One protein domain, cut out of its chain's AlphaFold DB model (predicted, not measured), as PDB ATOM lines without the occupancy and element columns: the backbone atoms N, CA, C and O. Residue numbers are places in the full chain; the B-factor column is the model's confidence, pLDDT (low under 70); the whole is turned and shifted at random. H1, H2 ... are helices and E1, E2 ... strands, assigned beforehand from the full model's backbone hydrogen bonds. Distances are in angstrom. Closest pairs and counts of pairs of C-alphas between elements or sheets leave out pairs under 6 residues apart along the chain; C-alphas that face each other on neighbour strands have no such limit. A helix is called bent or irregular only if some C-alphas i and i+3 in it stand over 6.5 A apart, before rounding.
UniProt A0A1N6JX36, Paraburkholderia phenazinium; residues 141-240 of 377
ATOM      1  N   LEU A 141    -155.610  31.541  13.803       98.12
ATOM      2  CA  LEU A 141    -154.682  31.984  12.774       98.12
ATOM      3  C   LEU A 141    -153.345  31.260  12.947       98.12
ATOM      4  O   LEU A 141    -152.661  31.478  13.945       98.12
ATOM      5  N   GLY A 142    -152.968  30.417  11.992       98.69
ATOM      6  CA  GLY A 142    -151.605  29.905  11.884       98.69
ATOM      7  C   GLY A 142    -150.682  30.962  11.279       98.69
ATOM      8  O   GLY A 142    -151.086  31.670  10.364       98.69
ATOM      9  N   ILE A 143    -149.455  31.091  11.774       98.88
ATOM     10  CA  ILE A 143    -148.463  32.052  11.280       98.88
ATOM     11  C   ILE A 143    -147.151  31.311  11.030       98.88
ATOM     12  O   ILE A 143    -146.517  30.848  11.980       98.88
ATOM     13  N   VAL A 144    -146.737  31.225   9.763       98.69
ATOM     14  CA  VAL A 144    -145.396  30.753   9.387       98.69
ATOM     15  C   VAL A 144    -144.438  31.935   9.503       98.69
ATOM     16  O   VAL A 144    -144.410  32.820   8.649       98.69
ATOM     17  N   GLY A 145    -143.700  31.981  10.605       97.31
ATOM     18  CA  GLY A 145    -142.835  33.088  10.987       97.31
ATOM     19  C   GLY A 145    -141.348  32.740  10.992       97.31
ATOM     20  O   GLY A 145    -140.917  31.689  10.531       97.31
ATOM     21  N   GLY A 146    -140.543  33.656  11.529       96.56
ATOM     22  CA  GLY A 146    -139.083  33.546  11.581       96.56
ATOM     23  C   GLY A 146    -138.367  34.007  10.307       96.56
ATOM     24  O   GLY A 146    -137.142  34.007  10.264       96.56
ATOM     25  N   ILE A 147    -139.099  34.475   9.289       95.44
ATOM     26  CA  ILE A 147    -138.571  34.755   7.942       95.44
ATOM     27  C   ILE A 147    -138.775  36.212   7.450       95.44
ATOM     28  O   ILE A 147    -139.151  36.426   6.299       95.44
ATOM     29  N   GLY A 148    -138.471  37.257   8.228       92.88
ATOM     30  CA  GLY A 148    -137.609  37.268   9.416       92.88
ATOM     31  C   GLY A 148    -138.319  37.352  10.778       92.88
ATOM     32  O   GLY A 148    -139.541  37.535  10.855       92.88
ATOM     33  N   PRO A 149    -137.553  37.240  11.883       96.81
ATOM     34  CA  PRO A 149    -138.096  37.289  13.239       96.81
ATOM     35  C   PRO A 149    -138.842  38.587  13.564       96.81
ATOM     36  O   PRO A 149    -139.988  38.541  14.011       96.81
ATOM     37  N   ALA A 150    -138.230  39.740  13.277       96.94
ATOM     38  CA  ALA A 150    -138.811  41.053  13.564       96.94
ATOM     39  C   ALA A 150    -140.116  41.289  12.787       96.94
ATOM     40  O   ALA A 150    -141.117  41.691  13.374       96.94
ATOM     41  N   ALA A 151    -140.141  40.933  11.498       97.25
ATOM     42  CA  ALA A 151    -141.339  41.005  10.664       97.25
ATOM     43  C   ALA A 151    -142.486  40.123  11.189       97.25
ATOM     44  O   ALA A 151    -143.655  40.492  11.106       97.25
ATOM     45  N   THR A 152    -142.164  38.964  11.775       98.56
ATOM     46  CA  THR A 152    -143.173  38.085  12.388       98.56
ATOM     47  C   THR A 152    -143.812  38.744  13.609       98.56
ATOM     48  O   THR A 152    -145.034  38.726  13.751       98.56
ATOM     49  N   VAL A 153    -142.999  39.340  14.485       98.38
ATOM     50  CA  VAL A 153    -143.486  40.041  15.684       98.38
ATOM     51  C   VAL A 153    -144.327  41.257  15.296       98.38
ATOM     52  O   VAL A 153    -145.401  41.466  15.858       98.38
ATOM     53  N   ASP A 154    -143.887  42.021  14.299       98.56
ATOM     54  CA  ASP A 154    -144.643  43.151  13.758       98.56
ATOM     55  C   ASP A 154    -145.991  42.723  13.158       98.56
ATOM     56  O   ASP A 154    -147.022  43.328  13.460       98.56
ATOM     57  N   PHE A 155    -146.029  41.621  12.404       98.81
ATOM     58  CA  PHE A 155    -147.286  41.055  11.916       98.81
ATOM     59  C   PHE A 155    -148.240  40.689  13.063       98.81
ATOM     60  O   PHE A 155    -149.412  41.066  13.035       98.81
ATOM     61  N   MET A 156    -147.745  40.011  14.105       98.75
ATOM     62  CA  MET A 156    -148.551  39.677  15.285       98.75
ATOM     63  C   MET A 156    -149.092  40.936  15.975       98.75
ATOM     64  O   MET A 156    -150.275  40.994  16.315       98.75
ATOM     65  N   ALA A 157    -148.258  41.967  16.136       98.62
ATOM     66  CA  ALA A 157    -148.669  43.243  16.713       98.62
ATOM     67  C   ALA A 157    -149.765  43.925  15.875       98.62
ATOM     68  O   ALA A 157    -150.728  44.459  16.430       98.62
ATOM     69  N   LYS A 158    -149.671  43.861  14.542       98.75
ATOM     70  CA  LYS A 158    -150.696  44.374  13.620       98.75
ATOM     71  C   LYS A 158    -152.003  43.594  13.720       98.75
ATOM     72  O   LYS A 158    -153.060  44.219  13.734       98.75
ATOM     73  N   VAL A 159    -151.964  42.265  13.851       98.69
ATOM     74  CA  VAL A 159    -153.176  41.455  14.084       98.69
ATOM     75  C   VAL A 159    -153.860  41.881  15.382       98.69
ATOM     76  O   VAL A 159    -155.063  42.135  15.376       98.69
ATOM     77  N   VAL A 160    -153.106  42.026  16.476       98.12
ATOM     78  CA  VAL A 160    -153.646  42.488  17.766       98.12
ATOM     79  C   VAL A 160    -154.271  43.877  17.629       98.12
ATOM     80  O   VAL A 160    -155.424  44.053  18.013       98.12
ATOM     81  N   ARG A 161    -153.551  44.832  17.029       97.81
ATOM     82  CA  ARG A 161    -154.003  46.221  16.845       97.81
ATOM     83  C   ARG A 161    -155.277  46.330  16.006       97.81
ATOM     84  O   ARG A 161    -156.132  47.150  16.313       97.81
ATOM     85  N   HIS A 162    -155.388  45.534  14.944       97.12
ATOM     86  CA  HIS A 162    -156.542  45.560  14.042       97.12
ATOM     87  C   HIS A 162    -157.719  44.719  14.541       97.12
ATOM     88  O   HIS A 162    -158.794  44.775  13.946       97.12
ATOM     89  N   THR A 163    -157.547  43.941  15.613       96.56
ATOM     90  CA  THR A 163    -158.638  43.158  16.196       96.56
ATOM     91  C   THR A 163    -159.548  44.063  17.034       96.56
ATOM     92  O   THR A 163    -159.079  44.626  18.024       96.56
ATOM     93  N   PRO A 164    -160.848  44.191  16.705       93.56
ATOM     94  CA  PRO A 164    -161.785  44.974  17.504       93.56
ATOM     95  C   PRO A 164    -162.163  44.206  18.780       93.56
ATOM     96  O   PRO A 164    -163.177  43.514  18.828       93.56
ATOM     97  N   ALA A 165    -161.328  44.307  19.811       89.44
ATOM     98  CA  ALA A 165    -161.503  43.618  21.085       89.44
ATOM     99  C   ALA A 165    -161.521  44.605  22.258       89.44
ATOM    100  O   ALA A 165    -160.735  45.547  22.311       89.44
ATOM    101  N   SER A 166    -162.420  44.365  23.214       89.19
ATOM    102  CA  SER A 166    -162.496  45.095  24.489       89.19
ATOM    103  C   SER A 166    -161.997  44.272  25.682       89.19
ATOM    104  O   SER A 166    -161.949  44.778  26.800       89.19
ATOM    105  N   THR A 167    -161.666  42.997  25.462       88.88
ATOM    106  CA  THR A 167    -161.103  42.073  26.453       88.88
ATOM    107  C   THR A 167    -160.093  41.149  25.782       88.88
ATOM    108  O   THR A 167    -160.202  40.866  24.586       88.88
ATOM    109  N   ASP A 168    -159.158  40.601  26.560       88.69
ATOM    110  CA  ASP A 168    -158.148  39.657  26.063       88.69
ATOM    111  C   ASP A 168    -158.780  38.456  25.334       88.69
ATOM    112  O   ASP A 168    -158.288  37.999  24.305       88.69
ATOM    113  N   GLN A 169    -159.917  37.960  25.834       89.38
ATOM    114  CA  GLN A 169    -160.601  36.774  25.302       89.38
ATOM    115  C   GLN A 169    -161.282  37.019  23.947       89.38
ATOM    116  O   GLN A 169    -161.669  36.052  23.289       89.38
ATOM    117  N   ALA A 170    -161.447  38.283  23.545       86.81
ATOM    118  CA  ALA A 170    -161.996  38.664  22.248       86.81
ATOM    119  C   ALA A 170    -160.921  38.770  21.148       86.81
ATOM    120  O   ALA A 170    -161.263  38.946  19.978       86.81
ATOM    121  N   HIS A 171    -159.631  38.649  21.489       92.75
ATOM    122  CA  HIS A 171    -158.564  38.657  20.493       92.75
ATOM    123  C   HIS A 171    -158.504  37.367  19.663       92.75
ATOM    124  O   HIS A 171    -158.882  36.279  20.108       92.75
ATOM    125  N   VAL A 172    -157.972  37.487  18.443       93.69
ATOM    126  CA  VAL A 172    -157.742  36.346  17.549       93.69
ATOM    127  C   VAL A 172    -156.713  35.405  18.172       93.69
ATOM    128  O   VAL A 172    -155.591  35.803  18.492       93.69
ATOM    129  N   ARG A 173    -157.071  34.126  18.305       94.69
ATOM    130  CA  ARG A 173    -156.128  33.095  18.738       94.69
ATOM    131  C   ARG A 173    -155.105  32.842  17.632       94.69
ATOM    132  O   ARG A 173    -155.484  32.487  16.520       94.69
ATOM    133  N   MET A 174    -153.820  32.965  17.957       97.25
ATOM    134  CA  MET A 174    -152.715  32.743  17.020       97.25
ATOM    135  C   MET A 174    -151.906  31.495  17.398       97.25
ATOM    136  O   MET A 174    -151.638  31.252  18.574       97.25
ATOM    137  N   LEU A 175    -151.519  30.710  16.394       97.75
ATOM    138  CA  LEU A 175    -150.509  29.655  16.468       97.75
ATOM    139  C   LEU A 175    -149.317  30.133  15.643       97.75
ATOM    140  O   LEU A 175    -149.495  30.486  14.482       97.75
ATOM    141  N   VAL A 176    -148.124  30.183  16.228       98.56
ATOM    142  CA  VAL A 176    -146.952  30.767  15.564       98.56
ATOM    143  C   VAL A 176    -145.847  29.731  15.487       98.56
ATOM    144  O   VAL A 176    -145.337  29.295  16.517       98.56
ATOM    145  N   ASP A 177    -145.472  29.363  14.266       98.19
ATOM    146  CA  ASP A 177    -144.254  28.612  13.992       98.19
ATOM    147  C   ASP A 177    -143.149  29.622  13.682       98.19
ATOM    148  O   ASP A 177    -143.012  30.105  12.559       98.19
ATOM    149  N   HIS A 178    -142.435  30.047  14.723       98.00
ATOM    150  CA  HIS A 178    -141.365  31.027  14.600       98.00
ATOM    151  C   HIS A 178    -140.036  30.310  14.355       98.00
ATOM    152  O   HIS A 178    -139.331  29.979  15.308       98.00
ATOM    153  N   ASN A 179    -139.701  30.073  13.084       97.50
ATOM    154  CA  ASN A 179    -138.530  29.286  12.700       97.50
ATOM    155  C   ASN A 179    -137.543  30.090  11.829       97.50
ATOM    156  O   ASN A 179    -137.669  30.118  10.602       97.50
ATOM    157  N   PRO A 180    -136.523  30.722  12.439       96.69
ATOM    158  CA  PRO A 180    -135.476  31.430  11.705       96.69
ATOM    159  C   PRO A 180    -134.497  30.513  10.961       96.69
ATOM    160  O   PRO A 180    -133.686  31.012  10.188       96.69
ATOM    161  N   GLN A 181    -134.549  29.191  11.176       97.88
ATOM    162  CA  GLN A 181    -133.706  28.215  10.475       97.88
ATOM    163  C   GLN A 181    -134.250  27.839   9.086       97.88
ATOM    164  O   GLN A 181    -133.615  27.057   8.383       97.88
ATOM    165  N   ILE A 182    -135.400  28.378   8.660       97.62
ATOM    166  CA  ILE A 182    -135.870  28.226   7.276       97.62
ATOM    167  C   ILE A 182    -134.850  28.899   6.334       97.62
ATOM    168  O   ILE A 182    -134.606  30.102   6.498       97.62
ATOM    169  N   PRO A 183    -134.302  28.173   5.334       97.75
ATOM    170  CA  PRO A 183    -133.322  28.707   4.390       97.75
ATOM    171  C   PRO A 183    -133.715  30.045   3.761       97.75
ATOM    172  O   PRO A 183    -134.903  30.365   3.618       97.75
ATOM    173  N   ASP A 184    -132.722  30.858   3.392       97.25
ATOM    174  CA  ASP A 184    -132.981  32.166   2.791       97.25
ATOM    175  C   ASP A 184    -133.619  32.021   1.403       97.25
ATOM    176  O   ASP A 184    -133.112  31.346   0.508       97.25
ATOM    177  N   ARG A 185    -134.761  32.691   1.230       97.44
ATOM    178  CA  ARG A 185    -135.573  32.586   0.016       97.44
ATOM    179  C   ARG A 185    -134.863  33.214  -1.183       97.44
ATOM    180  O   ARG A 185    -134.930  32.665  -2.274       97.44
ATOM    181  N   THR A 186    -134.188  34.347  -0.988       96.25
ATOM    182  CA  THR A 186    -133.487  35.051  -2.071       96.25
ATOM    183  C   THR A 186    -132.257  34.262  -2.514       96.25
ATOM    184  O   THR A 186    -132.044  34.089  -3.711       96.25
ATOM    185  N   ALA A 187    -131.490  33.721  -1.565       96.12
ATOM    186  CA  ALA A 187    -130.335  32.879  -1.834       96.12
ATOM    187  C   ALA A 187    -130.719  31.625  -2.626       96.12
ATOM    188  O   ALA A 187    -130.033  31.286  -3.586       96.12
ATOM    189  N   HIS A 188    -131.830  30.964  -2.286       97.56
ATOM    190  CA  HIS A 188    -132.315  29.833  -3.075       97.56
ATOM    191  C   HIS A 188    -132.728  30.242  -4.492       97.56
ATOM    192  O   HIS A 188    -132.285  29.636  -5.463       97.56
ATOM    193  N   LEU A 189    -133.549  31.292  -4.613       96.25
ATOM    194  CA  LEU A 189    -134.100  31.718  -5.900       96.25
ATOM    195  C   LEU A 189    -133.024  32.215  -6.876       96.25
ATOM    196  O   LEU A 189    -133.167  31.993  -8.074       96.25
ATOM    197  N   LEU A 190    -131.969  32.878  -6.385       95.25
ATOM    198  CA  LEU A 190    -131.011  33.597  -7.239       95.25
ATOM    199  C   LEU A 190    -129.565  33.105  -7.148       95.25
ATOM    200  O   LEU A 190    -128.759  33.410  -8.027       95.25
ATOM    201  N   HIS A 191    -129.199  32.388  -6.086       93.00
ATOM    202  CA  HIS A 191    -127.797  32.102  -5.759       93.00
ATOM    203  C   HIS A 191    -127.536  30.623  -5.447       93.00
ATOM    204  O   HIS A 191    -126.515  30.301  -4.843       93.00
ATOM    205  N   ASN A 192    -128.435  29.722  -5.866       92.81
ATOM    206  CA  ASN A 192    -128.316  28.276  -5.650       92.81
ATOM    207  C   ASN A 192    -128.140  27.892  -4.162       92.81
ATOM    208  O   ASN A 192    -127.420  26.950  -3.834       92.81
ATOM    209  N   GLY A 193    -128.762  28.657  -3.260       95.31
ATOM    210  CA  GLY A 193    -128.842  28.336  -1.836       95.31
ATOM    211  C   GLY A 193    -129.814  27.189  -1.535       95.31
ATOM    212  O   GLY A 193    -130.560  26.740  -2.408       95.31
ATOM    213  N   ASP A 194    -129.828  26.741  -0.279       97.25
ATOM    214  CA  ASP A 194    -130.678  25.637   0.183       97.25
ATOM    215  C   ASP A 194    -132.176  25.910  -0.043       97.25
ATOM    216  O   ASP A 194    -132.661  27.017   0.189       97.25
ATOM    217  N   ASP A 195    -132.924  24.886  -0.465       96.81
ATOM    218  CA  ASP A 195    -134.358  24.997  -0.769       96.81
ATOM    219  C   ASP A 195    -135.213  25.168   0.506       96.81
ATOM    220  O   ASP A 195    -135.252  24.266   1.352       96.81
ATOM    221  N   PRO A 196    -135.957  26.285   0.662       97.12
ATOM    222  CA  PRO A 196    -136.814  26.502   1.822       97.12
ATOM    223  C   PRO A 196    -138.139  25.728   1.765       97.12
ATOM    224  O   PRO A 196    -138.857  25.705   2.768       97.12
ATOM    225  N   SER A 197    -138.496  25.107   0.634       95.19
ATOM    226  CA  SER A 197    -139.824  24.528   0.381       95.19
ATOM    227  C   SER A 197    -140.236  23.506   1.437       95.19
ATOM    228  O   SER A 197    -141.338  23.592   1.978       95.19
ATOM    229  N   LEU A 198    -139.346  22.568   1.786       94.19
ATOM    230  CA  LEU A 198    -139.643  21.540   2.791       94.19
ATOM    231  C   LEU A 198    -139.826  22.137   4.189       94.19
ATOM    232  O   LEU A 198    -140.715  21.717   4.927       94.19
ATOM    233  N   ALA A 199    -139.016  23.133   4.551       96.62
ATOM    234  CA  ALA A 199    -139.107  23.780   5.854       96.62
ATOM    235  C   ALA A 199    -140.387  24.627   5.978       96.62
ATOM    236  O   ALA A 199    -141.067  24.565   7.005       96.62
ATOM    237  N   LEU A 200    -140.759  25.349   4.912       98.25
ATOM    238  CA  LEU A 200    -142.020  26.088   4.807       98.25
ATOM    239  C   LEU A 200    -143.231  25.147   4.866       98.25
ATOM    240  O   LEU A 200    -144.160  25.395   5.635       98.25
ATOM    241  N   PHE A 201    -143.211  24.053   4.100       97.50
ATOM    242  CA  PHE A 201    -144.273  23.047   4.118       97.50
ATOM    243  C   PHE A 201    -144.424  22.422   5.508       97.50
ATOM    244  O   PHE A 201    -145.524  22.372   6.049       97.50
ATOM    245  N   SER A 202    -143.311  22.029   6.130       96.81
ATOM    246  CA  SER A 202    -143.298  21.458   7.478       96.81
ATOM    247  C   SER A 202    -143.887  22.413   8.525       96.81
ATOM    248  O   SER A 202    -144.634  21.974   9.399       96.81
ATOM    249  N   ALA A 203    -143.606  23.717   8.424       98.00
ATOM    250  CA  ALA A 203    -144.230  24.724   9.283       98.00
ATOM    251  C   ALA A 203    -145.744  24.826   9.047       98.00
ATOM    252  O   ALA A 203    -146.513  24.872  10.005       98.00
ATOM    253  N   CYS A 204    -146.193  24.796   7.787       97.69
ATOM    254  CA  CYS A 204    -147.620  24.803   7.462       97.69
ATOM    255  C   CYS A 204    -148.350  23.584   8.046       97.69
ATOM    256  O   CYS A 204    -149.386  23.752   8.685       97.69
ATOM    257  N   VAL A 205    -147.778  22.383   7.898       94.44
ATOM    258  CA  VAL A 205    -148.341  21.137   8.447       94.44
ATOM    259  C   VAL A 205    -148.452  21.209   9.970       94.44
ATOM    260  O   VAL A 205    -149.514  20.932  10.516       94.44
ATOM    261  N   ARG A 206    -147.411  21.673  10.679       95.19
ATOM    262  CA  ARG A 206    -147.474  21.830  12.146       95.19
ATOM    263  C   ARG A 206    -148.579  22.789  12.595       95.19
ATOM    264  O   ARG A 206    -149.196  22.576  13.640       95.19
ATOM    265  N   LEU A 207    -148.821  23.857  11.839       97.31
ATOM    266  CA  LEU A 207    -149.887  24.815  12.136       97.31
ATOM    267  C   LEU A 207    -151.273  24.211  11.888       97.31
ATOM    268  O   LEU A 207    -152.166  24.384  12.721       97.31
ATOM    269  N   GLU A 208    -151.439  23.481  10.787       93.19
ATOM    270  CA  GLU A 208    -152.658  22.735  10.468       93.19
ATOM    271  C   GLU A 208    -152.971  21.676  11.536       93.19
ATOM    272  O   GLU A 208    -154.065  21.677  12.096       93.19
ATOM    273  N   GLU A 209    -151.992  20.853  11.922       89.69
ATOM    274  CA  GLU A 209    -152.113  19.877  13.020       89.69
ATOM    275  C   GLU A 209    -152.396  20.556  14.374       89.69
ATOM    276  O   GLU A 209    -153.077  20.008  15.246       89.69
ATOM    277  N   GLY A 210    -151.920  21.793  14.553       86.94
ATOM    278  CA  GLY A 210    -152.257  22.661  15.684       86.94
ATOM    279  C   GLY A 210    -153.712  23.160  15.686       86.94
ATOM    280  O   GLY A 210    -154.180  23.737  16.682       86.94
ATOM    281  N   GLY A 211    -154.447  22.914  14.602       91.31
ATOM    282  CA  GLY A 211    -155.828  23.322  14.383       91.31
ATOM    283  C   GLY A 211    -155.960  24.764  13.901       91.31
ATOM    284  O   GLY A 211    -156.903  25.438  14.317       91.31
ATOM    285  N   ALA A 212    -155.000  25.270  13.120       95.38
ATOM    286  CA  ALA A 212    -155.171  26.522  12.383       95.38
ATOM    287  C   ALA A 212    -156.372  26.413  11.427       95.38
ATOM    288  O   ALA A 212    -156.540  25.389  10.782       95.38
ATOM    289  N   SER A 213    -157.188  27.461  11.325       95.44
ATOM    290  CA  SER A 213    -158.278  27.572  10.339       95.44
ATOM    291  C   SER A 213    -157.792  28.172   9.015       95.44
ATOM    292  O   SER A 213    -158.358  27.915   7.960       95.44
ATOM    293  N   ALA A 214    -156.751  29.003   9.079       97.75
ATOM    294  CA  ALA A 214    -156.066  29.604   7.941       97.75
ATOM    295  C   ALA A 214    -154.619  29.915   8.335       97.75
ATOM    296  O   ALA A 214    -154.319  30.088   9.522       97.75
ATOM    297  N   ILE A 215    -153.731  30.020   7.350       98.81
ATOM    298  CA  ILE A 215    -152.304  30.279   7.550       98.81
ATOM    299  C   ILE A 215    -151.928  31.633   6.943       98.81
ATOM    300  O   ILE A 215    -152.198  31.909   5.779       98.81
ATOM    301  N   ALA A 216    -151.270  32.480   7.727       98.75
ATOM    302  CA  ALA A 216    -150.606  33.691   7.272       98.75
ATOM    303  C   ALA A 216    -149.105  33.438   7.079       98.75
ATOM    304  O   ALA A 216    -148.450  32.815   7.918       98.75
ATOM    305  N   LEU A 217    -148.557  33.983   5.994       98.56
ATOM    306  CA  LEU A 217    -147.138  33.921   5.655       98.56
ATOM    307  C   LEU A 217    -146.593  35.356   5.510       98.56
ATOM    308  O   LEU A 217    -146.568  35.878   4.398       98.56
ATOM    309  N   PRO A 218    -146.190  36.046   6.595       98.00
ATOM    310  CA  PRO A 218    -145.691  37.429   6.549       98.00
ATOM    311  C   PRO A 218    -144.271  37.536   5.947       98.00
ATOM    312  O   PRO A 218    -143.325  38.008   6.579       98.00
ATOM    313  N   CYS A 219    -144.116  37.094   4.699       98.38
ATOM    314  CA  CYS A 219    -142.901  37.181   3.897       98.38
ATOM    315  C   CYS A 219    -143.272  37.193   2.407       98.38
ATOM    316  O   CYS A 219    -143.794  36.208   1.885       98.38
ATOM    317  N   ASN A 220    -142.991  38.293   1.705       98.50
ATOM    318  CA  ASN A 220    -143.317  38.418   0.279       98.50
ATOM    319  C   ASN A 220    -142.565  37.380  -0.565       98.50
ATOM    320  O   ASN A 220    -143.178  36.643  -1.326       98.50
ATOM    321  N   THR A 221    -141.252  37.245  -0.363       97.88
ATOM    322  CA  THR A 221    -140.410  36.316  -1.133       97.88
ATOM    323  C   THR A 221    -140.834  34.854  -0.953       97.88
ATOM    324  O   THR A 221    -140.734  34.060  -1.881       97.88
ATOM    325  N   ALA A 222    -141.349  34.484   0.225       98.06
ATOM    326  CA  ALA A 222    -141.808  33.120   0.487       98.06
ATOM    327  C   ALA A 222    -143.079  32.740  -0.297       98.06
ATOM    328  O   ALA A 222    -143.358  31.553  -0.458       98.06
ATOM    329  N   HIS A 223    -143.819  33.713  -0.844       98.19
ATOM    330  CA  HIS A 223    -144.988  33.427  -1.680       98.19
ATOM    331  C   HIS A 223    -144.630  32.745  -3.008       98.19
ATOM    332  O   HIS A 223    -145.476  32.045  -3.558       98.19
ATOM    333  N   ALA A 224    -143.370  32.822  -3.459       97.56
ATOM    334  CA  ALA A 224    -142.877  32.077  -4.624       97.56
ATOM    335  C   ALA A 224    -143.031  30.550  -4.481       97.56
ATOM    336  O   ALA A 224    -143.070  29.820  -5.469       97.56
ATOM    337  N   PHE A 225    -143.143  30.057  -3.245       97.44
ATOM    338  CA  PHE A 225    -143.229  28.631  -2.934       97.44
ATOM    339  C   PHE A 225    -144.663  28.174  -2.625       97.44
ATOM    340  O   PHE A 225    -144.926  26.974  -2.570       97.44
ATOM    341  N   VAL A 226    -145.615  29.104  -2.461       96.88
ATOM    342  CA  VAL A 226    -146.982  28.795  -1.998       96.88
ATOM    343  C   VAL A 226    -147.727  27.887  -2.972       96.88
ATOM    344  O   VAL A 226    -148.382  26.948  -2.526       96.88
ATOM    345  N   ALA A 227    -147.575  28.083  -4.285       94.44
ATOM    346  CA  ALA A 227    -148.233  27.247  -5.294       94.44
ATOM    347  C   ALA A 227    -147.852  25.755  -5.187       94.44
ATOM    348  O   ALA A 227    -148.653  24.889  -5.526       94.44
ATOM    349  N   ARG A 228    -146.647  25.453  -4.679       92.56
ATOM    350  CA  ARG A 228    -146.164  24.080  -4.454       92.56
ATOM    351  C   ARG A 228    -146.628  23.502  -3.116       92.56
ATOM    352  O   ARG A 228    -146.625  22.292  -2.950       92.56
ATOM    353  N   ILE A 229    -146.994  24.360  -2.164       94.94
ATOM    354  CA  ILE A 229    -147.330  23.996  -0.780       94.94
ATOM    355  C   ILE A 229    -148.845  23.849  -0.601       94.94
ATOM    356  O   ILE A 229    -149.308  22.844  -0.069       94.94
ATOM    357  N   GLN A 230    -149.622  24.835  -1.062       95.94
ATOM    358  CA  GLN A 230    -151.069  24.921  -0.848       95.94
ATOM    359  C   GLN A 230    -151.854  23.655  -1.243       95.94
ATOM    360  O   GLN A 230    -152.759  23.298  -0.489       95.94
ATOM    361  N   PRO A 231    -151.550  22.953  -2.359       96.31
ATOM    362  CA  PRO A 231    -152.291  21.746  -2.745       96.31
ATOM    363  C   PRO A 231    -152.204  20.592  -1.736       96.31
ATOM    364  O   PRO A 231    -152.995  19.657  -1.817       96.31
ATOM    365  N   HIS A 232    -151.243  20.639  -0.810       94.38
ATOM    366  CA  HIS A 232    -151.002  19.604   0.195       94.38
ATOM    367  C   HIS A 232    -151.552  19.958   1.583       94.38
ATOM    368  O   HIS A 232    -151.294  19.224   2.532       94.38
ATOM    369  N   LEU A 233    -152.280  21.069   1.707       91.50
ATOM    370  CA  LEU A 233    -152.890  21.524   2.954       91.50
ATOM    371  C   LEU A 233    -154.416  21.445   2.843       91.50
ATOM    372  O   LEU A 233    -154.993  21.772   1.806       91.50
ATOM    373  N   GLY A 234    -155.074  21.050   3.927       93.19
ATOM    374  CA  GLY A 234    -156.523  21.132   4.112       93.19
ATOM    375  C   GLY A 234    -157.018  22.528   4.507       93.19
ATOM    376  O   GLY A 234    -158.222  22.781   4.448       93.19
ATOM    377  N   VAL A 235    -156.116  23.444   4.873       94.88
ATOM    378  CA  VAL A 235    -156.432  24.837   5.232       94.88
ATOM    379  C   VAL A 235    -155.804  25.849   4.262       94.88
ATOM    380  O   VAL A 235    -154.726  25.606   3.709       94.88
ATOM    381  N   PRO A 236    -156.449  27.007   4.023       97.75
ATOM    382  CA  PRO A 236    -155.930  28.003   3.094       97.75
ATOM    383  C   PRO A 236    -154.756  28.793   3.687       97.75
ATOM    384  O   PRO A 236    -154.809  29.265   4.825       97.75
ATOM    385  N   ILE A 237    -153.732  29.025   2.870       98.56
ATOM    386  CA  ILE A 237    -152.738  30.078   3.051       98.56
ATOM    387  C   ILE A 237    -153.326  31.367   2.468       98.56
ATOM    388  O   ILE A 237    -153.711  31.431   1.300       98.56
ATOM    389  N   VAL A 238    -153.394  32.419   3.279       98.12
ATOM    390  CA  VAL A 238    -153.845  33.739   2.832       98.12
ATOM    391  C   VAL A 238    -152.765  34.351   1.941       98.12
ATOM    392  O   VAL A 238    -151.682  34.683   2.422       98.12
ATOM    393  N   ASN A 239    -153.066  34.527   0.652       97.25
ATOM    394  CA  ASN A 239    -152.139  35.144  -0.297       97.25
ATOM    395  C   ASN A 239    -152.028  36.659  -0.045       97.25
ATOM    396  O   ASN A 239    -152.902  37.439  -0.430       97.25
ATOM    397  N   MET A 240    -150.934  37.076   0.592       98.19
ATOM    398  CA  MET A 240    -150.651  38.477   0.913       98.19
ATOM    399  C   MET A 240    -150.517  39.352  -0.339       98.19
ATOM    400  O   MET A 240    -150.891  40.526  -0.305       98.19
TER     401      MET A 240
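Overview. This is residues 141 to 240 of the 377 residues of a protein of Paraburkholderia phenazinium (UniProt A0A1N6JX36). A small parallel sheet of three short strands lies between two helices, H1 over one face and H3 over the other, and both helices run along the strands. H4 packs with its residues 225 to 229 on residues 197 to 201 of H3, while H2 and the residues just after it make one end of the longest axis and the link after H1 makes the other end. The 100 printed residues hold four named helices and three named strands in the order E1, H1, E2, H2, H3, E3, H4; the sheet's order is E2, E1, E3 and the class is mixed, helices and strands. The whole is compact, with a radius of gyration of the C-alphas of 13.8 A, yet elongated in outline, with spans of 49 by 28 by 20 A.

Arrangement. E1, residues 141 to 145, is the inner strand of the sheet. Its parallel neighbour E2, residues 173 to 178, is an edge strand at 18 degrees to it, with N 143 and O 175 at 2.8 A and N 177 and O 143 at 2.9 A within hydrogen-bond range. The other edge strand, E3, residues 214 to 216, is parallel to E1 at 31 degrees, with N 142 and O 214 within hydrogen-bond range at 2.8 A. Residues 215 to 216 of E3 also form a short parallel pairing with residues 237 to 238. H1, residues 149 to 162, is on the sheet at a height over the sheet of 10.0 A, over E2 and E1, and runs along the strands, at 6 degrees to E1 on the local plane. Its closest C-alphas to E1 are those of Thr 152 and Gly 145, 5.2 A apart. E1, H1, E2 are a strand-helix-strand unit, two parallel neighbour strands with a helix between them along the chain, and its crossover is right-handed. H2, residues 185 to 191, is not on the sheet. H3, residues 197 to 209, is on the face opposite to H1, at a height over the sheet of 8.4 A, over E1 and along the strands, at 27 degrees to E1 on the local plane. The closest C-alphas of H3 and E1 are those of Leu 207 and Gly 142, 5.4 A apart. H1, the sheet and H3 make three layers, with a helix on each face of the sheet. E2, H2, H3, E3 are a split unit, with E1 between its two strands in the sheet, and its crossover is right-handed. H4, residues 221 to 232, is not on the sheet and is irregular: C-alphas 224 and 227 are 7.2 A apart. It touches H3 at a steep tilt of 57 degrees, the same way; their closest C-alphas are those of Ile 229 and Phe 201, 5.9 A apart. With residues 221 to 222 alone it only just touches H2, with 3 pairs of C-alphas within 8 A, the closest being those of Thr 221 and Arg 185 at 6.2 A. H1 is apart from H2, H3 and H4. Each O i to N i+4 pair is within hydrogen-bond range in H1, H2 and H3; in H4 it is 2 of 8, beside 6 of 9 O i to N i+3 pairs.

Along the chain. E1 begins at C-alpha 141, (-154.682, 31.984, 12.774), and is 12.0 A long. H1, residues 149 to 162, is 20.2 A long from first to last C-alpha, and E2, residues 173 to 178, is 15.5 A. H2 has 7 residues, 185 to 191, and its last C-alpha is at (-127.797, 32.102, -5.759). H3, residues 197 to 209, is 18.2 A long. E3 has 3 residues, 214 to 216. H4, residues 221 to 232, is 19.8 A long and ends at C-alpha 232, (-151.002, 19.604, 0.195).

Size, cuts and confidence. The two C-alphas farthest apart are those of Ser 166 and Asn 192, at 48.6 A. The printed part has no cut and no link is long; those from H1 to E2 and from E2 to H2 are short, the other four tight. The mean pLDDT of the printed part is 96.0, and no printed residue is under 70.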